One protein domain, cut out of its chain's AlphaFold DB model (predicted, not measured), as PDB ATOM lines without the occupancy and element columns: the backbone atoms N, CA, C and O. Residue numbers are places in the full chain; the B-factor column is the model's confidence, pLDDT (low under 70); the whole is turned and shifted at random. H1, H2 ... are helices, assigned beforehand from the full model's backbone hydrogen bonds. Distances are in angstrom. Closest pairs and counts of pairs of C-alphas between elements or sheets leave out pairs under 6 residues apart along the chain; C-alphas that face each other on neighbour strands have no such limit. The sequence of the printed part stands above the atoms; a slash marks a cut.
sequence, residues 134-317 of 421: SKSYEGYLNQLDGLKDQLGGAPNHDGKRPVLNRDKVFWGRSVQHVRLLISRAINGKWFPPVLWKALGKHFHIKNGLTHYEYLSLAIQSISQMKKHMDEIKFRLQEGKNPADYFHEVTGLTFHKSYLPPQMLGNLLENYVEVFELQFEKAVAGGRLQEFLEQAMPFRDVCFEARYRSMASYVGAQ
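Overview. This is residues 134 to 317 of the 421 residues of an uncharacterized protein of Parendozoicomonas haliclonae (UniProt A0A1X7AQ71). What is the picture? Long helix H7 lines one side of a helical cluster, with H5 packed on its residues 261 to 269, H8 and H9 on residues 271 to 282, and H4, nearest the middle, meeting it with residues 222 to 226. H1 runs beside H4, H6 packs on H4 and H5, and the hairpin of H2 and H3 makes a head touching no other helix. What are its size and class? The 184 printed residues include nine named helices, H1 to H9, and no named strand: all helix, compact, radius of gyration of the C-alphas 16.5 A, spans 44 by 43 by 27 A.

Arrangement. What does H7, residues 261 to 284, touch? As the hub it touches H5, residues 229 to 237 (C-alphas Leu 236 and Pro 261 closest, 5.2 A), and H4, residues 211 to 227, at a steep tilt of 54 degrees (Ile 222 and Val 272, 6.4 A). It forms a hairpin with H8, residues 288 to 295 (Ala 282 and Leu 288, 4.6 A), and touches H9, residues 303 to 317 (Tyr 271 and Tyr 307, 6.1 A). Where are the others? H1, residues 137 to 146, touches H4 at a shallow tilt of 10 degrees, opposite ways (Tyr 137 and Ser 223, 6.2 A), as does H6, residues 243 to 250, at a steep tilt of 68 degrees, only just short of perpendicular (Ser 221 and Thr 250, 4.5 A). H2, residues 175 to 187, forms a hairpin with H3, residues 193 to 202 (Ile 186 and Trp 196, 6.0 A).

Along the chain. Where are the anchors? H1 begins at C-alpha 137 (95.273, 115.411, 154.142), and H9 ends at C-alpha 317 (78.999, 109.019, 169.427). How long are the helices? H7 spans 35.1 A and H4 24.1 A. Every O i to N i+4 pair is within hydrogen-bond range in H1, H2, H3, H4, H6, H7, H8 and H9; in H5, 4 of 5 are.

Size, cuts and confidence. Is it unbroken? The printed part has no cut, and H1 to H2 is a long link of 28 residues. Where is confidence low? Of the printed part, 74 residues are under 70, among them 297 to 317.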
ATOM      1  N   SER A 134      92.002 123.247 156.399       40.38
ATOM      2  CA  SER A 134      92.111 122.897 154.991       40.38
ATOM      3  C   SER A 134      91.584 121.472 154.837       40.38
ATOM      4  O   SER A 134      92.103 120.587 155.521       40.38
ATOM      5  N   LYS A 135      90.639 121.241 153.917       55.31
ATOM      6  CA  LYS A 135      90.174 119.903 153.499       55.31
ATOM      7  C   LYS A 135      91.256 119.163 152.699       55.31
ATOM      8  O   LYS A 135      91.063 118.753 151.559       55.31
ATOM      9  N   SER A 136      92.453 119.109 153.269       74.81
ATOM     10  CA  SER A 136      93.662 118.544 152.704       74.81
ATOM     11  C   SER A 136      94.257 117.597 153.735       74.81
ATOM     12  O   SER A 136      94.319 117.905 154.924       74.81
ATOM     13  N   TYR A 137      94.724 116.444 153.269       84.19
ATOM     14  CA  TYR A 137      95.273 115.411 154.142       84.19
ATOM     15  C   TYR A 137      96.582 115.851 154.811       84.19
ATOM     16  O   TYR A 137      96.897 115.361 155.888       84.19
ATOM     17  N   GLU A 138      97.296 116.835 154.252       85.81
ATOM     18  CA  GLU A 138      98.393 117.514 154.958       85.81
ATOM     19  C   GLU A 138      97.901 118.242 156.216       85.81
ATOM     20  O   GLU A 138      98.573 118.212 157.241       85.81
ATOM     21  N   GLY A 139      96.702 118.834 156.185       86.19
ATOM     22  CA  GLY A 139      96.054 119.401 157.367       86.19
ATOM     23  C   GLY A 139      95.835 118.356 158.463       86.19
ATOM     24  O   GLY A 139      96.249 118.574 159.599       86.19
ATOM     25  N   TYR A 140      95.260 117.198 158.121       90.25
ATOM     26  CA  TYR A 140      95.051 116.100 159.075       90.25
ATOM     27  C   TYR A 140      96.372 115.512 159.600       90.25
ATOM     28  O   TYR A 140      96.499 115.255 160.795       90.25
ATOM     29  N   LEU A 141      97.389 115.359 158.745       90.75
ATOM     30  CA  LEU A 141      98.717 114.907 159.173       90.75
ATOM     31  C   LEU A 141      99.415 115.927 160.090       90.75
ATOM     32  O   LEU A 141     100.095 115.529 161.027       90.75
ATOM     33  N   ASN A 142      99.220 117.231 159.875       90.12
ATOM     34  CA  ASN A 142      99.757 118.266 160.763       90.12
ATOM     35  C   ASN A 142      99.041 118.292 162.129       90.12
ATOM     36  O   ASN A 142      99.683 118.563 163.140       90.12
ATOM     37  N   GLN A 143      97.742 117.969 162.179       90.75
ATOM     38  CA  GLN A 143      97.027 117.747 163.445       90.75
ATOM     39  C   GLN A 143      97.557 116.494 164.171       90.75
ATOM     40  O   GLN A 143      97.815 116.542 165.371       90.75
ATOM     41  N   LEU A 144      97.808 115.400 163.439       90.69
ATOM     42  CA  LEU A 144      98.407 114.175 163.988       90.69
ATOM     43  C   LEU A 144      99.833 114.400 164.527       90.69
ATOM     44  O   LEU A 144     100.177 113.874 165.583       90.69
ATOM     45  N   ASP A 145     100.658 115.191 163.834       89.44
ATOM     46  CA  ASP A 145     102.007 115.557 164.288       89.44
ATOM     47  C   ASP A 145     101.985 116.280 165.651       89.44
ATOM     48  O   ASP A 145     102.924 116.125 166.432       89.44
ATOM     49  N   GLY A 146     100.908 117.007 165.974       88.69
ATOM     50  CA  GLY A 146     100.704 117.626 167.290       88.69
ATOM     51  C   GLY A 146     100.497 116.624 168.436       88.69
ATOM     52  O   GLY A 146     100.813 116.940 169.579       88.69
ATOM     53  N   LEU A 147     100.035 115.406 168.131       88.56
ATOM     54  CA  LEU A 147      99.832 114.307 169.089       88.56
ATOM     55  C   LEU A 147     100.981 113.280 169.068       88.56
ATOM     56  O   LEU A 147     100.920 112.245 169.735       88.56
ATOM     57  N   LYS A 148     102.041 113.533 168.289       86.94
ATOM     58  CA  LYS A 148     103.112 112.569 167.996       86.94
ATOM     59  C   LYS A 148     103.707 111.907 169.239       86.94
ATOM     60  O   LYS A 148     103.900 110.692 169.236       86.94
ATOM     61  N   ASP A 149     103.997 112.685 170.277       84.94
ATOM     62  CA  ASP A 149     104.663 112.186 171.485       84.94
ATOM     63  C   ASP A 149     103.730 111.282 172.308       84.94
ATOM     64  O   ASP A 149     104.153 110.223 172.769       84.94
ATOM     65  N   GLN A 150     102.443 111.639 172.404       84.50
ATOM     66  CA  GLN A 150     101.399 110.835 173.060       84.50
ATOM     67  C   GLN A 150     101.180 109.501 172.329       84.50
ATOM     68  O   GLN A 150     101.066 108.451 172.953       84.50
ATOM     69  N   LEU A 151     101.220 109.526 170.994       82.00
ATOM     70  CA  LEU A 151     101.026 108.364 170.121       82.00
ATOM     71  C   LEU A 151     102.320 107.535 169.903       82.00
ATOM     72  O   LEU A 151     102.382 106.667 169.020       82.00
ATOM     73  N   GLY A 152     103.361 107.787 170.711       81.50
ATOM     74  CA  GLY A 152     104.601 107.003 170.791       81.50
ATOM     75  C   GLY A 152     105.694 107.351 169.771       81.50
ATOM     76  O   GLY A 152     106.669 106.610 169.645       81.50
ATOM     77  N   GLY A 153     105.561 108.457 169.035       75.75
ATOM     78  CA  GLY A 153     106.463 108.859 167.948       75.75
ATOM     79  C   GLY A 153     107.801 109.489 168.373       75.75
ATOM     80  O   GLY A 153     108.646 109.746 167.511       75.75
ATOM     81  N   ALA A 154     108.023 109.730 169.668       62.84
ATOM     82  CA  ALA A 154     109.278 110.237 170.232       62.84
ATOM     83  C   ALA A 154     109.632 109.513 171.550       62.84
ATOM     84  O   ALA A 154     108.740 108.985 172.209       62.84
ATOM     85  N   PRO A 155     110.918 109.446 171.954       52.19
ATOM     86  CA  PRO A 155     112.126 109.867 171.234       52.19
ATOM     87  C   PRO A 155     112.698 108.766 170.311       52.19
ATOM     88  O   PRO A 155     113.811 108.893 169.807       52.19
ATOM     89  N   ASN A 156     111.974 107.660 170.112       51.06
ATOM     90  CA  ASN A 156     112.521 106.424 169.533       51.06
ATOM     91  C   ASN A 156     112.703 106.426 167.999       51.06
ATOM     92  O   ASN A 156     113.336 105.509 167.466       51.06
ATOM     93  N   HIS A 157     112.173 107.435 167.297       55.72
ATOM     94  CA  HIS A 157     112.152 107.526 165.832       55.72
ATOM     95  C   HIS A 157     112.880 108.787 165.346       55.72
ATOM     96  O   HIS A 157     112.914 109.810 166.026       55.72
ATOM     97  N   ASP A 158     113.470 108.715 164.151       57.25
ATOM     98  CA  ASP A 158     114.410 109.673 163.544       57.25
ATOM     99  C   ASP A 158     113.774 110.997 163.062       57.25
ATOM    100  O   ASP A 158     114.180 111.602 162.068       57.25
ATOM    101  N   GLY A 159     112.762 111.473 163.789       58.22
ATOM    102  CA  GLY A 159     112.089 112.758 163.610       58.22
ATOM    103  C   GLY A 159     111.078 112.803 162.463       58.22
ATOM    104  O   GLY A 159     110.108 113.553 162.554       58.22
ATOM    105  N   LYS A 160     111.260 111.991 161.419       70.56
ATOM    106  CA  LYS A 160     110.512 112.074 160.157       70.56
ATOM    107  C   LYS A 160     109.192 111.299 160.190       70.56
ATOM    108  O   LYS A 160     109.157 110.144 160.605       70.56
ATOM    109  N   ARG A 161     108.128 111.925 159.676       79.69
ATOM    110  CA  ARG A 161     106.839 111.281 159.372       79.69
ATOM    111  C   ARG A 161     107.074 110.142 158.359       79.69
ATOM    112  O   ARG A 161     107.788 110.368 157.375       79.69
ATOM    113  N   PRO A 162     106.524 108.928 158.551       80.31
ATOM    114  CA  PRO A 162     106.651 107.868 157.554       80.31
ATOM    115  C   PRO A 162     105.865 108.235 156.292       80.31
ATOM    116  O   PRO A 162     104.782 108.810 156.374       80.31
ATOM    117  N   VAL A 163     106.392 107.877 155.121       80.69
ATOM    118  CA  VAL A 163     105.774 108.183 153.821       80.69
ATOM    119  C   VAL A 163     105.280 106.901 153.160       80.69
ATOM    120  O   VAL A 163     106.033 105.928 153.053       80.69
ATOM    121  N   LEU A 164     104.035 106.915 152.684       78.00
ATOM    122  CA  LEU A 164     103.439 105.841 151.894       78.00
ATOM    123  C   LEU A 164     104.160 105.732 150.540       78.00
ATOM    124  O   LEU A 164     104.033 106.598 149.672       78.00
ATOM    125  N   ASN A 165     104.952 104.673 150.365       71.31
ATOM    126  CA  ASN A 165     105.769 104.469 149.170       71.31
ATOM    127  C   ASN A 165     105.095 103.470 148.217       71.31
ATOM    128  O   ASN A 165     105.019 102.282 148.531       71.31
ATOM    129  N   ARG A 166     104.607 103.976 147.078       67.06
ATOM    130  CA  ARG A 166     103.852 103.221 146.060       67.06
ATOM    131  C   ARG A 166     104.764 102.466 145.094       67.06
ATOM    132  O   ARG A 166     104.595 101.273 144.891       67.06
ATOM    133  N   ASP A 167     105.801 103.136 144.594       62.16
ATOM    134  CA  ASP A 167     106.661 102.644 143.502       62.16
ATOM    135  C   ASP A 167     107.624 101.511 143.915       62.16
ATOM    136  O   ASP A 167     108.472 101.078 143.130       62.16
ATOM    137  N   LYS A 168     107.562 101.056 145.172       65.50
ATOM    138  CA  LYS A 168     108.434 100.015 145.718       65.50
ATOM    139  C   LYS A 168     107.635  98.774 146.069       65.50
ATOM    140  O   LYS A 168     106.794  98.781 146.966       65.50
ATOM    141  N   VAL A 169     108.004  97.682 145.410       62.44
ATOM    142  CA  VAL A 169     107.425  96.348 145.569       62.44
ATOM    143  C   VAL A 169     108.498  95.412 146.131       62.44
ATOM    144  O   VAL A 169     109.663  95.490 145.738       62.44
ATOM    145  N   PHE A 170     108.125  94.518 147.043       56.84
ATOM    146  CA  PHE A 170     108.978  93.449 147.561       56.84
ATOM    147  C   PHE A 170     108.175  92.144 147.566       56.84
ATOM    148  O   PHE A 170     107.054  92.110 148.064       56.84
ATOM    149  N   TRP A 171     108.714  91.091 146.938       59.72
ATOM    150  CA  TRP A 171     108.006  89.818 146.693       59.72
ATOM    151  C   TRP A 171     106.589  89.980 146.099       59.72
ATOM    152  O   TRP A 171     105.650  89.306 146.505       59.72
ATOM    153  N   GLY A 172     106.418  90.900 145.143       55.06
ATOM    154  CA  GLY A 172     105.122  91.139 144.489       55.06
ATOM    155  C   GLY A 172     104.072  91.853 145.354       55.06
ATOM    156  O   GLY A 172     102.963  92.078 144.886       55.06
ATOM    157  N   ARG A 173     104.402  92.244 146.592       60.16
ATOM    158  CA  ARG A 173     103.551  93.062 147.471       60.16
ATOM    159  C   ARG A 173     104.129  94.469 147.618       60.16
ATOM    160  O   ARG A 173     105.346  94.649 147.540       60.16
ATOM    161  N   SER A 174     103.284  95.472 147.853       66.44
ATOM    162  CA  SER A 174     103.768  96.832 148.125       66.44
ATOM    163  C   SER A 174     104.674  96.833 149.363       66.44
ATOM    164  O   SER A 174     104.440  96.101 150.329       66.44
ATOM    165  N   VAL A 175     105.729  97.654 149.366       70.12
ATOM    166  CA  VAL A 175     106.633  97.751 150.525       70.12
ATOM    167  C   VAL A 175     105.879  98.191 151.780       70.12
ATOM    168  O   VAL A 175     106.256  97.792 152.877       70.12
ATOM    169  N   GLN A 176     104.781  98.942 151.644       70.31
ATOM    170  CA  GLN A 176     103.907  99.251 152.772       70.31
ATOM    171  C   GLN A 176     103.258  97.992 153.367       70.31
ATOM    172  O   GLN A 176     103.360  97.790 154.574       70.31
ATOM    173  N   HIS A 177     102.667  97.120 152.547       67.31
ATOM    174  CA  HIS A 177     102.093  95.856 153.017       67.31
ATOM    175  C   HIS A 177     103.151  94.975 153.705       67.31
ATOM    176  O   HIS A 177     102.925  94.461 154.798       67.31
ATOM    177  N   VAL A 178     104.356  94.884 153.131       70.69
ATOM    178  CA  VAL A 178     105.482  94.146 153.735       70.69
ATOM    179  C   VAL A 178     105.924  94.763 155.071       70.69
ATOM    180  O   VAL A 178     106.249  94.032 156.004       70.69
ATOM    181  N   ARG A 179     105.887  96.095 155.215       74.56
ATOM    182  CA  ARG A 179     106.169  96.786 156.487       74.56
ATOM    183  C   ARG A 179     105.116  96.499 157.562       74.56
ATOM    184  O   ARG A 179     105.506  96.271 158.704       74.56
ATOM    185  N   LEU A 180     103.830  96.466 157.209       71.88
ATOM    186  CA  LEU A 180     102.742  96.082 158.126       71.88
ATOM    187  C   LEU A 180     102.890  94.611 158.562       71.88
ATOM    188  O   LEU A 180     102.875  94.316 159.753       71.88
ATOM    189  N   LEU A 181     103.163  93.694 157.625       70.88
ATOM    190  CA  LEU A 181     103.406  92.275 157.924       70.88
ATOM    191  C   LEU A 181     104.586  92.071 158.890       70.88
ATOM    192  O   LEU A 181     104.477  91.340 159.871       70.88
ATOM    193  N   ILE A 182     105.714  92.746 158.645       69.88
ATOM    194  CA  ILE A 182     106.890  92.688 159.526       69.88
ATOM    195  C   ILE A 182     106.589  93.315 160.896       69.88
ATOM    196  O   ILE A 182     107.065  92.806 161.910       69.88
ATOM    197  N   SER A 183     105.800  94.395 160.942       73.69
ATOM    198  CA  SER A 183     105.327  95.004 162.192       73.69
ATOM    199  C   SER A 183     104.521  94.006 163.024       73.69
ATOM    200  O   SER A 183     104.898  93.730 164.166       73.69
ATOM    201  N   ARG A 184     103.495  93.388 162.421       66.00
ATOM    202  CA  ARG A 184     102.665  92.346 163.039       66.00
ATOM    203  C   ARG A 184     103.514  91.178 163.538       66.00
ATOM    204  O   ARG A 184     103.400  90.810 164.702       66.00
ATOM    205  N   ALA A 185     104.432  90.666 162.719       64.25
ATOM    206  CA  ALA A 185     105.287  89.539 163.087       64.25
ATOM    207  C   ALA A 185     106.265  89.847 164.240       64.25
ATOM    208  O   ALA A 185     106.541  88.981 165.071       64.25
ATOM    209  N   ILE A 186     106.782  91.080 164.330       68.00
ATOM    210  CA  ILE A 186     107.623  91.517 165.458       68.00
ATOM    211  C   ILE A 186     106.784  91.678 166.735       68.00
ATOM    212  O   ILE A 186     107.201  91.198 167.791       68.00
ATOM    213  N   ASN A 187     105.615  92.318 166.642       69.25
ATOM    214  CA  ASN A 187     104.738  92.591 167.786       69.25
ATOM    215  C   ASN A 187     104.113  91.306 168.354       69.25
ATOM    216  O   ASN A 187     104.190  91.066 169.557       69.25
ATOM    217  N   GLY A 188     103.586  90.446 167.479       61.88
ATOM    218  CA  GLY A 188     103.054  89.119 167.801       61.88
ATOM    219  C   GLY A 188     104.124  88.056 168.075       61.88
ATOM    220  O   GLY A 188     103.789  86.898 168.283       61.88
ATOM    221  N   LYS A 189     105.417  88.425 168.080       71.94
ATOM    222  CA  LYS A 189     106.560  87.537 168.382       71.94
ATOM    223  C   LYS A 189     106.598  86.259 167.525       71.94
ATOM    224  O   LYS A 189     107.081  85.226 167.992       71.94
ATOM    225  N   TRP A 190     106.126  86.334 166.281       66.00
ATOM    226  CA  TRP A 190     105.989  85.187 165.383       66.00
ATOM    227  C   TRP A 190     107.306  84.420 165.213       66.00
ATOM    228  O   TRP A 190     108.406  84.989 165.209       66.00
ATOM    229  N   PHE A 191     107.204  83.106 165.034       57.41
ATOM    230  CA  PHE A 191     108.360  82.272 164.728       57.41
ATOM    231  C   PHE A 191     108.720  82.373 163.227       57.41
ATOM    232  O   PHE A 191     107.823  82.513 162.398       57.41
ATOM    233  N   PRO A 192     110.008  82.335 162.833       64.06
ATOM    234  CA  PRO A 192     111.201  82.438 163.668       64.06
ATOM    235  C   PRO A 192     111.560  83.913 163.971       64.06
ATOM    236  O   PRO A 192     111.798  84.698 163.048       64.06
ATOM    237  N   PRO A 193     111.721  84.317 165.247       65.00
ATOM    238  CA  PRO A 193     111.849  85.733 165.625       65.00
ATOM    239  C   PRO A 193     113.128  86.412 165.105       65.00
ATOM    240  O   PRO A 193     113.195  87.638 165.012       65.00
ATOM    241  N   VAL A 194     114.159  85.635 164.755       75.12
ATOM    242  CA  VAL A 194     115.405  86.149 164.159       75.12
ATOM    243  C   VAL A 194     115.167  86.648 162.728       75.12
ATOM    244  O   VAL A 194     115.715  87.686 162.357       75.12
ATOM    245  N   LEU A 195     114.315  85.964 161.951       77.00
ATOM    246  CA  LEU A 195     113.952  86.371 160.590       77.00
ATOM    247  C   LEU A 195     113.207  87.705 160.613       77.00
ATOM    248  O   LEU A 195     113.612  88.646 159.935       77.00
ATOM    249  N   TRP A 196     112.170  87.815 161.445       75.81
ATOM    250  CA  TRP A 196     111.347  89.022 161.531       75.81
ATOM    251  C   TRP A 196     112.138  90.235 162.031       75.81
ATOM    252  O   TRP A 196     111.999  91.319 161.473       75.81
ATOM    253  N   LYS A 197     113.069  90.056 162.978       76.69
ATOM    254  CA  LYS A 197     114.008  91.116 163.393       76.69
ATOM    255  C   LYS A 197     115.007  91.501 162.292       76.69
ATOM    256  O   LYS A 197     115.351  92.676 162.167       76.69
ATOM    257  N   ALA A 198     115.471  90.547 161.481       74.75
ATOM    258  CA  ALA A 198     116.365  90.823 160.354       74.75
ATOM    259  C   ALA A 198     115.649  91.574 159.217       74.75
ATOM    260  O   ALA A 198     116.179  92.565 158.709       74.75
ATOM    261  N   LEU A 199     114.426  91.157 158.874       75.88
ATOM    262  CA  LEU A 199     113.545  91.860 157.940       75.88
ATOM    263  C   LEU A 199     113.184  93.251 158.475       75.88
ATOM    264  O   LEU A 199     113.344  94.235 157.759       75.88
ATOM    265  N   GLY A 200     112.825  93.370 159.755       78.81
ATOM    266  CA  GLY A 200     112.612  94.652 160.430       78.81
ATOM    267  C   GLY A 200     113.789  95.603 160.243       78.81
ATOM    268  O   GLY A 200     113.620  96.706 159.725       78.81
ATOM    269  N   LYS A 201     115.012  95.144 160.528       82.06
ATOM    270  CA  LYS A 201     116.232  95.930 160.302       82.06
ATOM    271  C   LYS A 201     116.405  96.367 158.838       82.06
ATOM    272  O   LYS A 201     116.870  97.482 158.614       82.06
ATOM    273  N   HIS A 202     116.040  95.532 157.861       79.62
ATOM    274  CA  HIS A 202     116.087  95.879 156.434       79.62
ATOM    275  C   HIS A 202     115.048  96.950 156.049       79.62
ATOM    276  O   HIS A 202     115.347  97.840 155.259       79.62
ATOM    277  N   PHE A 203     113.857  96.905 156.650       75.88
ATOM    278  CA  PHE A 203     112.745  97.831 156.400       75.88
ATOM    279  C   PHE A 203     112.653  99.003 157.399       75.88
ATOM    280  O   PHE A 203     111.647  99.715 157.434       75.88
ATOM    281  N   HIS A 204     113.709  99.222 158.192       77.94
ATOM    282  CA  HIS A 204     113.811 100.246 159.241       77.94
ATOM    283  C   HIS A 204     112.744 100.154 160.355       77.94
ATOM    284  O   HIS A 204     112.445 101.144 161.015       77.94
ATOM    285  N   ILE A 205     112.213  98.958 160.614       74.94
ATOM    286  CA  ILE A 205     111.290  98.648 161.714       74.94
ATOM    287  C   ILE A 205     112.079  97.955 162.831       74.94
ATOM    288  O   ILE A 205     112.627  96.873 162.627       74.94
ATOM    289  N   LYS A 206     112.154  98.562 164.022       71.81
ATOM    290  CA  LYS A 206     112.868  97.969 165.172       71.81
ATOM    291  C   LYS A 206     111.950  97.132 166.066       71.81
ATOM    292  O   LYS A 206     112.252  95.969 166.313       71.81
ATOM    293  N   ASN A 207     110.843  97.726 166.513       72.31
ATOM    294  CA  ASN A 207     109.929  97.187 167.528       72.31
ATOM    295  C   ASN A 207     108.468  97.268 167.032       72.31
ATOM    296  O   ASN A 207     107.605  97.777 167.740       72.31
ATOM    297  N   GLY A 208     108.227  96.880 165.776       73.50
ATOM    298  CA  GLY A 208     106.974  97.182 165.077       73.50
ATOM    299  C   GLY A 208     106.824  98.666 164.714       73.50
ATOM    300  O   GLY A 208     107.756  99.456 164.903       73.50
ATOM    301  N   LEU A 209     105.670  99.029 164.149       76.44
ATOM    302  CA  LEU A 209     105.269 100.426 163.942       76.44
ATOM    303  C   LEU A 209     104.598 100.989 165.203       76.44
ATOM    304  O   LEU A 209     103.767 100.334 165.843       76.44
ATOM    305  N   THR A 210     104.924 102.238 165.537       80.56
ATOM    306  CA  THR A 210     104.225 103.023 166.570       80.56
ATOM    307  C   THR A 210     102.792 103.359 166.146       80.56
ATOM    308  O   THR A 210     102.439 103.248 164.969       80.56
ATOM    309  N   HIS A 211     101.946 103.788 167.090       82.38
ATOM    310  CA  HIS A 211     100.582 104.204 166.748       82.38
ATOM    311  C   HIS A 211     100.607 105.453 165.856       82.38
ATOM    312  O   HIS A 211      99.951 105.471 164.820       82.38
ATOM    313  N   TYR A 212     101.471 106.425 166.172       86.19
ATOM    314  CA  TYR A 212     101.750 107.588 165.322       86.19
ATOM    315  C   TYR A 212     102.137 107.210 163.881       86.19
ATOM    316  O   TYR A 212     101.585 107.767 162.927       86.19
ATOM    317  N   GLU A 213     103.069 106.268 163.691       83.31
ATOM    318  CA  GLU A 213     103.490 105.855 162.346       83.31
ATOM    319  C   GLU A 213     102.373 105.143 161.583       83.31
ATOM    320  O   GLU A 213     102.184 105.394 160.391       83.31
ATOM    321  N   TYR A 214     101.630 104.274 162.270       84.06
ATOM    322  CA  TYR A 214     100.467 103.590 161.722       84.06
ATOM    323  C   TYR A 214      99.390 104.592 161.268       84.06
ATOM    324  O   TYR A 214      98.979 104.555 160.109       84.06
ATOM    325  N   LEU A 215      98.998 105.532 162.135       87.19
ATOM    326  CA  LEU A 215      98.000 106.564 161.839       87.19
ATOM    327  C   LEU A 215      98.466 107.488 160.704       87.19
ATOM    328  O   LEU A 215      97.697 107.784 159.792       87.19
ATOM    329  N   SER A 216      99.749 107.864 160.689       89.25
ATOM    330  CA  SER A 216     100.345 108.657 159.603       89.25
ATOM    331  C   SER A 216     100.196 107.961 158.250       89.25
ATOM    332  O   SER A 216      99.919 108.612 157.242       89.25
ATOM    333  N   LEU A 217     100.391 106.640 158.211       85.69
ATOM    334  CA  LEU A 217     100.259 105.838 156.995       85.69
ATOM    335  C   LEU A 217      98.783 105.619 156.634       85.69
ATOM    336  O   LEU A 217      98.443 105.766 155.466       85.69
ATOM    337  N   ALA A 218      97.901 105.389 157.611       86.12
ATOM    338  CA  ALA A 218      96.459 105.260 157.398       86.12
ATOM    339  C   ALA A 218      95.845 106.531 156.782       86.12
ATOM    340  O   ALA A 218      95.153 106.442 155.769       86.12
ATOM    341  N   ILE A 219      96.165 107.723 157.302       90.94
ATOM    342  CA  ILE A 219      95.701 109.003 156.734       90.94
ATOM    343  C   ILE A 219      96.204 109.174 155.288       90.94
ATOM    344  O   ILE A 219      95.452 109.602 154.413       90.94
ATOM    345  N   GLN A 220      97.450 108.781 154.992       89.94
ATOM    346  CA  GLN A 220      97.973 108.787 153.618       89.94
ATOM    347  C   GLN A 220      97.249 107.786 152.705       89.94
ATOM    348  O   GLN A 220      96.977 108.119 151.551       89.94
ATOM    349  N   SER A 221      96.907 106.597 153.207       87.56
ATOM    350  CA  SER A 221      96.128 105.589 152.483       87.56
ATOM    351  C   SER A 221      94.727 106.085 152.131       87.56
ATOM    352  O   SER A 221      94.319 105.953 150.979       87.56
ATOM    353  N   ILE A 222      94.023 106.720 153.077       89.50
ATOM    354  CA  ILE A 222      92.704 107.341 152.852       89.50
ATOM    355  C   ILE A 222      92.824 108.470 151.818       89.50
ATOM    356  O   ILE A 222      92.026 108.549 150.886       89.50
ATOM    357  N   SER A 223      93.892 109.273 151.892       90.12
ATOM    358  CA  SER A 223      94.190 110.296 150.882       90.12
ATOM    359  C   SER A 223      94.338 109.715 149.471       90.12
ATOM    360  O   SER A 223      93.810 110.279 148.511       90.12
ATOM    361  N   GLN A 224      95.032 108.577 149.322       87.62
ATOM    362  CA  GLN A 224      95.155 107.918 148.017       87.62
ATOM    363  C   GLN A 224      93.840 107.276 147.574       87.62
ATOM    364  O   GLN A 224      93.499 107.392 146.401       87.62
ATOM    365  N   MET A 225      93.085 106.673 148.497       88.31
ATOM    366  CA  MET A 225      91.757 106.114 148.231       88.31
ATOM    367  C   MET A 225      90.827 107.185 147.651       88.31
ATOM    368  O   MET A 225      90.307 107.005 146.554       88.31
ATOM    369  N   LYS A 226      90.713 108.348 148.308       90.00
ATOM    370  CA  LYS A 226      89.916 109.480 147.815       90.00
ATOM    371  C   LYS A 226      90.407 110.001 146.466       90.00
ATOM    372  O   LYS A 226      89.610 110.233 145.564       90.00
ATOM    373  N   LYS A 227      91.723 110.178 146.305       88.31
ATOM    374  CA  LYS A 227      92.322 110.697 145.064       88.31
ATOM    375  C   LYS A 227      92.097 109.772 143.857       88.31
ATOM    376  O   LYS A 227      92.044 110.258 142.732       88.31
ATOM    377  N   HIS A 228      92.024 108.463 144.082       86.31
ATOM    378  CA  HIS A 228      91.942 107.449 143.031       86.31
ATOM    379  C   HIS A 228      90.582 106.729 142.991       86.31
ATOM    380  O   HIS A 228      90.481 105.700 142.330       86.31
ATOM    381  N   MET A 229      89.548 107.251 143.665       87.31
ATOM    382  CA  MET A 229      88.269 106.557 143.869       87.31
ATOM    383  C   MET A 229      87.611 106.095 142.561       87.31
ATOM    384  O   MET A 229      87.231 104.933 142.456       87.31
ATOM    385  N   ASP A 230      87.550 106.963 141.547       86.62
ATOM    386  CA  ASP A 230      86.954 106.639 140.241       86.62
ATOM    387  C   ASP A 230      87.670 105.469 139.548       86.62
ATOM    388  O   ASP A 230      87.032 104.536 139.064       86.62
ATOM    389  N   GLU A 231      89.007 105.488 139.543       85.50
ATOM    390  CA  GLU A 231      89.827 104.426 138.949       85.50
ATOM    391  C   GLU A 231      89.747 103.143 139.787       85.50
ATOM    392  O   GLU A 231      89.642 102.062 139.220       85.50
ATOM    393  N   ILE A 232      89.713 103.233 141.124       85.06
ATOM    394  CA  ILE A 232      89.475 102.075 141.999       85.06
ATOM    395  C   ILE A 232      88.123 101.443 141.643       85.06
ATOM    396  O   ILE A 232      88.087 100.267 141.288       85.06
ATOM    397  N   LYS A 233      87.030 102.216 141.642       81.81
ATOM    398  CA  LYS A 233      85.683 101.748 141.277       81.81
ATOM    399  C   LYS A 233      85.622 101.132 139.880       81.81
ATOM    400  O   LYS A 233      84.973 100.104 139.703       81.81
ATOM    401  N   PHE A 234      86.304 101.731 138.908       81.62
ATOM    402  CA  PHE A 234      86.417 101.193 137.555       81.62
ATOM    403  C   PHE A 234      87.151  99.840 137.541       81.62
ATOM    404  O   PHE A 234      86.621  98.856 137.028       81.62
ATOM    405  N   ARG A 235      88.321  99.743 138.190       77.06
ATOM    406  CA  ARG A 235      89.109  98.498 138.292       77.06
ATOM    407  C   ARG A 235      88.387  97.394 139.060       77.06
ATOM    408  O   ARG A 235      88.514  96.232 138.678       77.06
ATOM    409  N   LEU A 236      87.586  97.739 140.073       74.69
ATOM    410  CA  LEU A 236      86.720  96.782 140.771       74.69
ATOM    411  C   LEU A 236      85.768  96.058 139.794       74.69
ATOM    412  O   LEU A 236      85.465  94.884 139.997       74.69
ATOM    413  N   GLN A 237      85.341  96.720 138.711       72.56
ATOM    414  CA  GLN A 237      84.387  96.188 137.729       72.56
ATOM    415  C   GLN A 237      85.036  95.407 136.566       72.56
ATOM    416  O   GLN A 237      84.349  94.622 135.916       72.56
ATOM    417  N   GLU A 238      86.341  95.560 136.298       67.56
ATOM    418  CA  GLU A 238      87.017  94.917 135.149       67.56
ATOM    419  C   GLU A 238      87.265  93.398 135.306       67.56
ATOM    420  O   GLU A 238      87.673  92.724 134.356       67.56
ATOM    421  N   GLY A 239      87.000  92.822 136.483       57.53
ATOM    422  CA  GLY A 239      86.814  91.372 136.642       57.53
ATOM    423  C   GLY A 239      88.069  90.487 136.574       57.53
ATOM    424  O   GLY A 239      87.936  89.265 136.495       57.53
ATOM    425  N   LYS A 240      89.287  91.045 136.629       53.22
ATOM    426  CA  LYS A 240      90.533  90.269 136.810       53.22
ATOM    427  C   LYS A 240      91.453  90.914 137.844       53.22
ATOM    428  O   LYS A 240      92.126  91.893 137.561       53.22
ATOM    429  N   ASN A 241      91.472  90.305 139.028       55.28
ATOM    430  CA  ASN A 241      92.210  90.721 140.225       55.28
ATOM    431  C   ASN A 241      92.034  92.208 140.630       55.28
ATOM    432  O   ASN A 241      93.014  92.944 140.751       55.28
ATOM    433  N   PRO A 242      90.785  92.655 140.873       60.50
ATOM    434  CA  PRO A 242      90.464  94.055 141.181       60.50
ATOM    435  C   PRO A 242      91.183  94.626 142.418       60.50
ATOM    436  O   PRO A 242      91.317  95.841 142.555       60.50
ATOM    437  N   ALA A 243      91.659  93.758 143.314       62.34
ATOM    438  CA  ALA A 243      92.327  94.148 144.545       62.34
ATOM    439  C   ALA A 243      93.751  94.697 144.339       62.34
ATOM    440  O   ALA A 243      94.188  95.542 145.119       62.34
ATOM    441  N   ASP A 244      94.466  94.278 143.287       69.75
ATOM    442  CA  ASP A 244      95.879  94.640 143.086       69.75
ATOM    443  C   ASP A 244      96.082  96.155 142.970       69.75
ATOM    444  O   ASP A 244      96.940  96.715 143.653       69.75
ATOM    445  N   TYR A 245      95.250  96.836 142.172       76.56
ATOM    446  CA  TYR A 245      95.336  98.289 141.993       76.56
ATOM    447  C   TYR A 245      95.075  99.045 143.303       76.56
ATOM    448  O   TYR A 245      95.784  99.994 143.644       76.56
ATOM    449  N   PHE A 246      94.087  98.600 144.080       79.38
ATOM    450  CA  PHE A 246      93.793  99.181 145.387       79.38
ATOM    451  C   PHE A 246      94.944  98.954 146.384       79.38
ATOM    452  O   PHE A 246      95.338  99.895 147.081       79.38
ATOM    453  N   HIS A 247      95.529  97.749 146.414       74.94
ATOM    454  CA  HIS A 247      96.690  97.410 147.247       74.94
ATOM    455  C   HIS A 247      97.936  98.235 146.887       74.94
ATOM    456  O   HIS A 247      98.685  98.653 147.774       74.94
ATOM    457  N   GLU A 248      98.166  98.473 145.594       73.12
ATOM    458  CA  GLU A 248      99.277  99.275 145.074       73.12
ATOM    459  C   GLU A 248      99.123 100.758 145.439       73.12
ATOM    460  O   GLU A 248     100.048 101.378 145.968       73.12
ATOM    461  N   VAL A 249      97.939 101.328 145.192       77.44
ATOM    462  CA  VAL A 249      97.692 102.767 145.345       77.44
ATOM    463  C   VAL A 249      97.519 103.183 146.802       77.44
ATOM    464  O   VAL A 249      98.062 104.215 147.205       77.44
ATOM    465  N   THR A 250      96.775 102.409 147.595       78.94
ATOM    466  CA  THR A 250      96.451 102.770 148.985       78.94
ATOM    467  C   THR A 250      97.409 102.149 150.000       78.94
ATOM    468  O   THR A 250      97.586 102.706 151.082       78.94
ATOM    469  N   GLY A 251      98.034 101.009 149.692       74.06
ATOM    470  CA  GLY A 251      98.797 100.218 150.663       74.06
ATOM    471  C   GLY A 251      97.942  99.507 151.722       74.06
ATOM    472  O   GLY A 251      98.512  98.869 152.608       74.06
ATOM    473  N   LEU A 252      96.610  99.612 151.646       75.69
ATOM    474  CA  LEU A 252      95.663  98.823 152.435       75.69
ATOM    475  C   LEU A 252      95.383  97.499 151.729       75.69
ATOM    476  O   LEU A 252      95.572  97.386 150.521       75.69
ATOM    477  N   THR A 253      94.890  96.517 152.474       68.00
ATOM    478  CA  THR A 253      94.328  95.281 151.924       68.00
ATOM    479  C   THR A 253      92.874  95.153 152.318       68.00
ATOM    480  O   THR A 253      92.520  95.512 153.439       68.00
ATOM    481  N   PHE A 254      92.066  94.624 151.412       64.12
ATOM    482  CA  PHE A 254      90.733  94.119 151.715       64.12
ATOM    483  C   PHE A 254      90.722  92.607 151.462       64.12
ATOM    484  O   PHE A 254      91.582  92.096 150.731       64.12
ATOM    485  N   HIS A 255      89.831  91.875 152.121       55.59
ATOM    486  CA  HIS A 255      89.675  90.441 151.902       55.59
ATOM    487  C   HIS A 255      89.084  90.189 150.511       55.59
ATOM    488  O   HIS A 255      88.635  91.106 149.823       55.59
ATOM    489  N   LYS A 256      89.100  88.943 150.030       51.28
ATOM    490  CA  LYS A 256      88.457  88.615 148.748       51.28
ATOM    491  C   LYS A 256      86.938  88.555 148.958       51.28
ATOM    492  O   LYS A 256      86.352  87.481 148.981       51.28
ATOM    493  N   SER A 257      86.351  89.728 149.164       46.47
ATOM    494  CA  SER A 257      84.976  89.907 149.607       46.47
ATOM    495  C   SER A 257      83.971  89.296 148.630       46.47
ATOM    496  O   SER A 257      84.120  89.410 147.411       46.47
ATOM    497  N   TYR A 258      82.913  88.700 149.183       41.97
ATOM    498  CA  TYR A 258      81.729  88.266 148.438       41.97
ATOM    499  C   TYR A 258      80.881  89.448 147.931       41.97
ATOM    500  O   TYR A 258      79.979  89.250 147.115       41.97
ATOM    501  N   LEU A 259      81.166  90.679 148.378       48.00
ATOM    502  CA  LEU A 259      80.440  91.877 147.967       48.00
ATOM    503  C   LEU A 259      80.603  92.159 146.461       48.00
ATOM    504  O   LEU A 259      81.728  92.202 145.952       48.00
ATOM    505  N   PRO A 260      79.505  92.467 145.747       54.06
ATOM    506  CA  PRO A 260      79.565  93.003 144.394       54.06
ATOM    507  C   PRO A 260      80.493  94.232 144.297       54.06
ATOM    508  O   PRO A 260      80.454  95.095 145.181       54.06
ATOM    509  N   PRO A 261      81.266  94.389 143.202       61.25
ATOM    510  CA  PRO A 261      82.167  95.526 142.979       61.25
ATOM    511  C   PRO A 261      81.573  96.912 143.260       61.25
ATOM    512  O   PRO A 261      82.266  97.809 143.739       61.25
ATOM    513  N   GLN A 262      80.283  97.092 142.973       59.81
ATOM    514  CA  GLN A 262      79.544  98.328 143.211       59.81
ATOM    515  C   GLN A 262      79.349  98.606 144.712       59.81
ATOM    516  O   GLN A 262      79.517  99.746 145.139       59.81
ATOM    517  N   MET A 263      79.048  97.580 145.517       56.59
ATOM    518  CA  MET A 263      78.877  97.720 146.969       56.59
ATOM    519  C   MET A 263      80.207  98.047 147.646       56.59
ATOM    520  O   MET A 263      80.275  99.000 148.419       56.59
ATOM    521  N   LEU A 264      81.284  97.341 147.281       64.75
ATOM    522  CA  LEU A 264      82.631  97.642 147.775       64.75
ATOM    523  C   LEU A 264      83.067  99.071 147.399       64.75
ATOM    524  O   LEU A 264      83.607  99.794 148.232       64.75
ATOM    525  N   GLY A 265      82.770  99.511 146.171       66.69
ATOM    526  CA  GLY A 265      83.010 100.884 145.724       66.69
ATOM    527  C   GLY A 265      82.286 101.946 146.560       66.69
ATOM    528  O   GLY A 265      82.871 102.982 146.862       66.69
ATOM    529  N   ASN A 266      81.035 101.697 146.954       65.56
ATOM    530  CA  ASN A 266      80.267 102.612 147.808       65.56
ATOM    531  C   ASN A 266      80.778 102.608 149.261       65.56
ATOM    532  O   ASN A 266      80.812 103.650 149.910       65.56
ATOM    533  N   LEU A 267      81.216 101.450 149.767       66.12
ATOM    534  CA  LEU A 267      81.753 101.307 151.123       66.12
ATOM    535  C   LEU A 267      83.094 102.048 151.284       66.12
ATOM    536  O   LEU A 267      83.333 102.689 152.308       66.12
ATOM    537  N   LEU A 268      83.929 102.038 150.238       75.75
ATOM    538  CA  LEU A 268      85.155 102.840 150.138       75.75
ATOM    539  C   LEU A 268      84.882 104.353 150.211       75.75
ATOM    540  O   LEU A 268      85.582 105.060 150.933       75.75
ATOM    541  N   GLU A 269      83.862 104.857 149.510       73.25
ATOM    542  CA  GLU A 269      83.455 106.268 149.609       73.25
ATOM    543  C   GLU A 269      82.927 106.621 150.995       73.25
ATOM    544  O   GLU A 269      83.412 107.575 151.601       73.25
ATOM    545  N   ASN A 270      82.000 105.821 151.525       68.38
ATOM    546  CA  ASN A 270      81.412 106.054 152.842       68.38
ATOM    547  C   ASN A 270      82.493 106.095 153.937       68.38
ATOM    548  O   ASN A 270      82.497 106.991 154.777       68.38
ATOM    549  N   TYR A 271      83.482 105.195 153.885       75.00
ATOM    550  CA  TYR A 271      84.622 105.226 154.807       75.00
ATOM    551  C   TYR A 271      85.399 106.550 154.755       75.00
ATOM    552  O   TYR A 271      85.737 107.104 155.800       75.00
ATOM    553  N   VAL A 272      85.683 107.058 153.550       80.62
ATOM    554  CA  VAL A 272      86.387 108.335 153.355       80.62
ATOM    555  C   VAL A 272      85.564 109.494 153.919       80.62
ATOM    556  O   VAL A 272      86.101 110.301 154.676       80.62
ATOM    557  N   GLU A 273      84.277 109.578 153.583       75.19
ATOM    558  CA  GLU A 273      83.396 110.667 154.023       75.19
ATOM    559  C   GLU A 273      83.201 110.678 155.545       75.19
ATOM    560  O   GLU A 273      83.334 111.727 156.184       75.19
ATOM    561  N   VAL A 274      82.954 109.509 156.141       70.00
ATOM    562  CA  VAL A 274      82.812 109.355 157.594       70.00
ATOM    563  C   VAL A 274      84.119 109.691 158.309       70.00
ATOM    564  O   VAL A 274      84.088 110.425 159.297       70.00
ATOM    565  N   PHE A 275      85.264 109.216 157.808       83.06
ATOM    566  CA  PHE A 275      86.566 109.546 158.384       83.06
ATOM    567  C   PHE A 275      86.812 111.062 158.391       83.06
ATOM    568  O   PHE A 275      87.155 111.611 159.438       83.06
ATOM    569  N   GLU A 276      86.613 111.747 157.260       80.88
ATOM    570  CA  GLU A 276      86.818 113.200 157.159       80.88
ATOM    571  C   GLU A 276      85.900 113.965 158.126       80.88
ATOM    572  O   GLU A 276      86.366 114.825 158.877       80.88
ATOM    573  N   LEU A 277      84.613 113.601 158.176       74.50
ATOM    574  CA  LEU A 277      83.629 114.224 159.061       74.50
ATOM    575  C   LEU A 277      83.968 114.034 160.547       74.50
ATOM    576  O   LEU A 277      83.872 114.983 161.330       74.50
ATOM    577  N   GLN A 278      84.333 112.817 160.954       75.00
ATOM    578  CA  GLN A 278      84.630 112.518 162.356       75.00
ATOM    579  C   GLN A 278      85.978 113.096 162.791       75.00
ATOM    580  O   GLN A 278      86.070 113.618 163.900       75.00
ATOM    581  N   PHE A 279      86.983 113.122 161.907       85.06
ATOM    582  CA  PHE A 279      88.247 113.812 162.166       85.06
ATOM    583  C   PHE A 279      88.011 115.311 162.401       85.06
ATOM    584  O   PHE A 279      88.491 115.864 163.391       85.06
ATOM    585  N   GLU A 280      87.234 115.979 161.540       78.56
ATOM    586  CA  GLU A 280      86.924 117.410 161.685       78.56
ATOM    587  C   GLU A 280      86.140 117.709 162.975       78.56
ATOM    588  O   GLU A 280      86.502 118.635 163.708       78.56
ATOM    589  N   LYS A 281      85.137 116.886 163.319       76.12
ATOM    590  CA  LYS A 281      84.417 116.973 164.605       76.12
ATOM    591  C   LYS A 281      85.344 116.780 165.807       76.12
ATOM    592  O   LYS A 281      85.253 117.536 166.774       76.12
ATOM    593  N   ALA A 282      86.243 115.798 165.753       78.44
ATOM    594  CA  ALA A 282      87.164 115.494 166.842       78.44
ATOM    595  C   ALA A 282      88.203 116.609 167.049       78.44
ATOM    596  O   ALA A 282      88.480 116.969 168.193       78.44
ATOM    597  N   VAL A 283      88.719 117.222 165.975       80.50
ATOM    598  CA  VAL A 283      89.572 118.422 166.076       80.50
ATOM    599  C   VAL A 283      88.798 119.585 166.699       80.50
ATOM    600  O   VAL A 283      89.275 120.180 167.663       80.50
ATOM    601  N   ALA A 284      87.603 119.898 166.188       74.19
ATOM    602  CA  ALA A 284      86.803 121.025 166.673       74.19
ATOM    603  C   ALA A 284      86.379 120.871 168.147       74.19
ATOM    604  O   ALA A 284      86.328 121.859 168.876       74.19
ATOM    605  N   GLY A 285      86.111 119.639 168.593       73.12
ATOM    606  CA  GLY A 285      85.784 119.320 169.984       73.12
ATOM    607  C   GLY A 285      86.987 119.120 170.915       73.12
ATOM    608  O   GLY A 285      86.780 118.873 172.098       73.12
ATOM    609  N   GLY A 286      88.229 119.176 170.417       78.00
ATOM    610  CA  GLY A 286      89.431 118.884 171.214       78.00
ATOM    611  C   GLY A 286      89.609 117.405 171.595       78.00
ATOM    612  O   GLY A 286      90.408 117.092 172.472       78.00
ATOM    613  N   ARG A 287      88.891 116.492 170.929       80.75
ATOM    614  CA  ARG A 287      88.846 115.039 171.190       80.75
ATOM    615  C   ARG A 287      89.579 114.218 170.120       80.75
ATOM    616  O   ARG A 287      89.275 113.052 169.899       80.75
ATOM    617  N   LEU A 288      90.548 114.825 169.427       83.31
ATOM    618  CA  LEU A 288      91.268 114.167 168.331       83.31
ATOM    619  C   LEU A 288      91.978 112.880 168.779       83.31
ATOM    620  O   LEU A 288      91.897 111.884 168.072       83.31
ATOM    621  N   GLN A 289      92.637 112.878 169.942       80.81
ATOM    622  CA  GLN A 289      93.296 111.673 170.459       80.81
ATOM    623  C   GLN A 289      92.282 110.541 170.700       80.81
ATOM    624  O   GLN A 289      92.481 109.443 170.192       80.81
ATOM    625  N   GLU A 290      91.173 110.837 171.389       76.75
ATOM    626  CA  GLU A 290      90.080 109.892 171.658       76.75
ATOM    627  C   GLU A 290      89.546 109.263 170.361       76.75
ATOM    628  O   GLU A 290      89.464 108.043 170.249       76.75
ATOM    629  N   PHE A 291      89.254 110.085 169.347       81.00
ATOM    630  CA  PHE A 291      88.814 109.608 168.035       81.00
ATOM    631  C   PHE A 291      89.840 108.684 167.368       81.00
ATOM    632  O   PHE A 291      89.474 107.628 166.857       81.00
ATOM    633  N   LEU A 292      91.121 109.063 167.354       81.25
ATOM    634  CA  LEU A 292      92.166 108.256 166.717       81.25
ATOM    635  C   LEU A 292      92.347 106.904 167.427       81.25
ATOM    636  O   LEU A 292      92.514 105.887 166.753       81.25
ATOM    637  N   GLU A 293      92.266 106.894 168.758       73.00
ATOM    638  CA  GLU A 293      92.397 105.693 169.589       73.00
ATOM    639  C   GLU A 293      91.158 104.784 169.523       73.00
ATOM    640  O   GLU A 293      91.322 103.569 169.510       73.00
ATOM    641  N   GLN A 294      89.935 105.327 169.429       65.25
ATOM    642  CA  GLN A 294      88.689 104.538 169.395       65.25
ATOM    643  C   GLN A 294      88.227 104.138 167.983       65.25
ATOM    644  O   GLN A 294      87.711 103.038 167.794       65.25
ATOM    645  N   ALA A 295      88.398 105.003 166.978       64.31
ATOM    646  CA  ALA A 295      87.936 104.753 165.608       64.31
ATOM    647  C   ALA A 295      89.006 104.105 164.712       64.31
ATOM    648  O   ALA A 295      88.676 103.510 163.684       64.31
ATOM    649  N   MET A 296      90.290 104.206 165.082       71.44
ATOM    650  CA  MET A 296      91.403 103.513 164.415       71.44
ATOM    651  C   MET A 296      92.359 102.780 165.392       71.44
ATOM    652  O   MET A 296      93.578 102.842 165.193       71.44
ATOM    653  N   PRO A 297      91.855 102.033 166.401       53.00
ATOM    654  CA  PRO A 297      92.665 101.361 167.427       53.00
ATOM    655  C   PRO A 297      93.667 100.371 166.830       53.00
ATOM    656  O   PRO A 297      94.824 100.277 167.253       53.00
ATOM    657  N   PHE A 298      93.215  99.606 165.837       55.28
ATOM    658  CA  PHE A 298      93.913  98.416 165.370       55.28
ATOM    659  C   PHE A 298      95.016  98.762 164.385       55.28
ATOM    660  O   PHE A 298      94.772  99.342 163.330       55.28
ATOM    661  N   ARG A 299      96.239  98.337 164.699       54.00
ATOM    662  CA  ARG A 299      97.344  98.324 163.738       54.00
ATOM    663  C   ARG A 299      97.211  97.070 162.871       54.00
ATOM    664  O   ARG A 299      96.716  96.050 163.332       54.00
ATOM    665  N   ASP A 300      97.683  97.147 161.632       51.97
ATOM    666  CA  ASP A 300      97.900  95.972 160.772       51.97
ATOM    667  C   ASP A 300      96.637  95.139 160.389       51.97
ATOM    668  O   ASP A 300      96.768  93.983 159.993       51.97
ATOM    669  N   VAL A 301      95.430  95.736 160.425       58.25
ATOM    670  CA  VAL A 301      94.150  95.120 159.979       58.25
ATOM    671  C   VAL A 301      93.725  95.493 158.547       58.25
ATOM    672  O   VAL A 301      94.158  96.527 158.008       58.25
ATOM    673  N   CYS A 302      92.847  94.672 157.954       62.16
ATOM    674  CA  CYS A 302      92.198  94.890 156.655       62.16
ATOM    675  C   CYS A 302      91.304  96.146 156.625       62.16
ATOM    676  O   CYS A 302      91.091  96.821 157.635       62.16
ATOM    677  N   PHE A 303      90.826  96.505 155.436       69.75
ATOM    678  CA  PHE A 303      89.956  97.654 155.210       69.75
ATOM    679  C   PHE A 303      88.588  97.484 155.888       69.75
ATOM    680  O   PHE A 303      88.117  98.406 156.551       69.75
ATOM    681  N   GLU A 304      88.002  96.296 155.797       63.66
ATOM    682  CA  GLU A 304      86.700  95.935 156.354       63.66
ATOM    683  C   GLU A 304      86.685  96.098 157.877       63.66
ATOM    684  O   GLU A 304      85.804  96.759 158.420       63.66
ATOM    685  N   ALA A 305      87.716  95.608 158.571       59.44
ATOM    686  CA  ALA A 305      87.867  95.785 160.016       59.44
ATOM    687  C   ALA A 305      88.019  97.265 160.432       59.44
ATOM    688  O   ALA A 305      87.522  97.666 161.486       59.44
ATOM    689  N   ARG A 306      88.657  98.111 159.604       65.12
ATOM    690  CA  ARG A 306      88.731  99.570 159.851       65.12
ATOM    691  C   ARG A 306      87.376 100.231 159.668       65.12
ATOM    692  O   ARG A 306      87.009 101.082 160.471       65.12
ATOM    693  N   TYR A 307      86.640  99.836 158.631       66.12
ATOM    694  CA  TYR A 307      85.287 100.322 158.395       66.12
ATOM    695  C   TYR A 307      84.352  99.927 159.545       66.12
ATOM    696  O   TYR A 307      83.676 100.799 160.084       66.12
ATOM    697  N   ARG A 308      84.399  98.662 159.995       63.06
ATOM    698  CA  ARG A 308      83.682  98.177 161.187       63.06
ATOM    699  C   ARG A 308      84.017  99.025 162.424       63.06
ATOM    700  O   ARG A 308      83.106  99.562 163.042       63.06
ATOM    701  N   SER A 309      85.302  99.251 162.724       56.59
ATOM    702  CA  SER A 309      85.727 100.084 163.867       56.59
ATOM    703  C   SER A 309      85.245 101.540 163.775       56.59
ATOM    704  O   SER A 309      84.816 102.115 164.775       56.59
ATOM    705  N   MET A 310      85.290 102.135 162.580       66.44
ATOM    706  CA  MET A 310      84.800 103.492 162.328       66.44
ATOM    707  C   MET A 310      83.278 103.575 162.513       66.44
ATOM    708  O   MET A 310      82.794 104.487 163.175       66.44
ATOM    709  N   ALA A 311      82.525 102.608 161.980       58.34
ATOM    710  CA  ALA A 311      81.075 102.531 162.130       58.34
ATOM    711  C   ALA A 311      80.658 102.369 163.604       58.34
ATOM    712  O   ALA A 311      79.775 103.093 164.065       58.34
ATOM    713  N   SER A 312      81.342 101.504 164.366       55.19
ATOM    714  CA  SER A 312      81.117 101.338 165.809       55.19
ATOM    715  C   SER A 312      81.354 102.633 166.591       55.19
ATOM    716  O   SER A 312      80.519 103.010 167.411       55.19
ATOM    717  N   TYR A 313      82.444 103.357 166.300       59.84
ATOM    718  CA  TYR A 313      82.702 104.668 166.906       59.84
ATOM    719  C   TYR A 313      81.593 105.679 166.580       59.84
ATOM    720  O   TYR A 313      81.127 106.390 167.468       59.84
ATOM    721  N   VAL A 314      81.134 105.742 165.323       55.91
ATOM    722  CA  VAL A 314      80.049 106.659 164.938       55.91
ATOM    723  C   VAL A 314      78.756 106.347 165.682       55.91
ATOM    724  O   VAL A 314      78.140 107.285 166.182       55.91
ATOM    725  N   GLY A 315      78.384 105.067 165.799       50.16
ATOM    726  CA  GLY A 315      77.210 104.635 166.562       50.16
ATOM    727  C   GLY A 315      77.265 105.104 168.018       50.16
ATOM    728  O   GLY A 315      76.369 105.817 168.469       50.16
ATOM    729  N   ALA A 316      78.375 104.822 168.707       52.50
ATOM    730  CA  ALA A 316      78.581 105.228 170.100       52.50
ATOM    731  C   ALA A 316      78.540 106.757 170.308       52.50
ATOM    732  O   ALA A 316      78.083 107.235 171.341       52.50
ATOM    733  N   GLN A 317      78.987 107.551 169.328       49.97
ATOM    734  CA  GLN A 317      78.999 109.019 169.427       49.97
ATOM    735  C   GLN A 317      77.663 109.677 169.036       49.97
ATOM    736  O   GLN A 317      77.502 110.881 169.248       49.97
TER     737      GLN A 317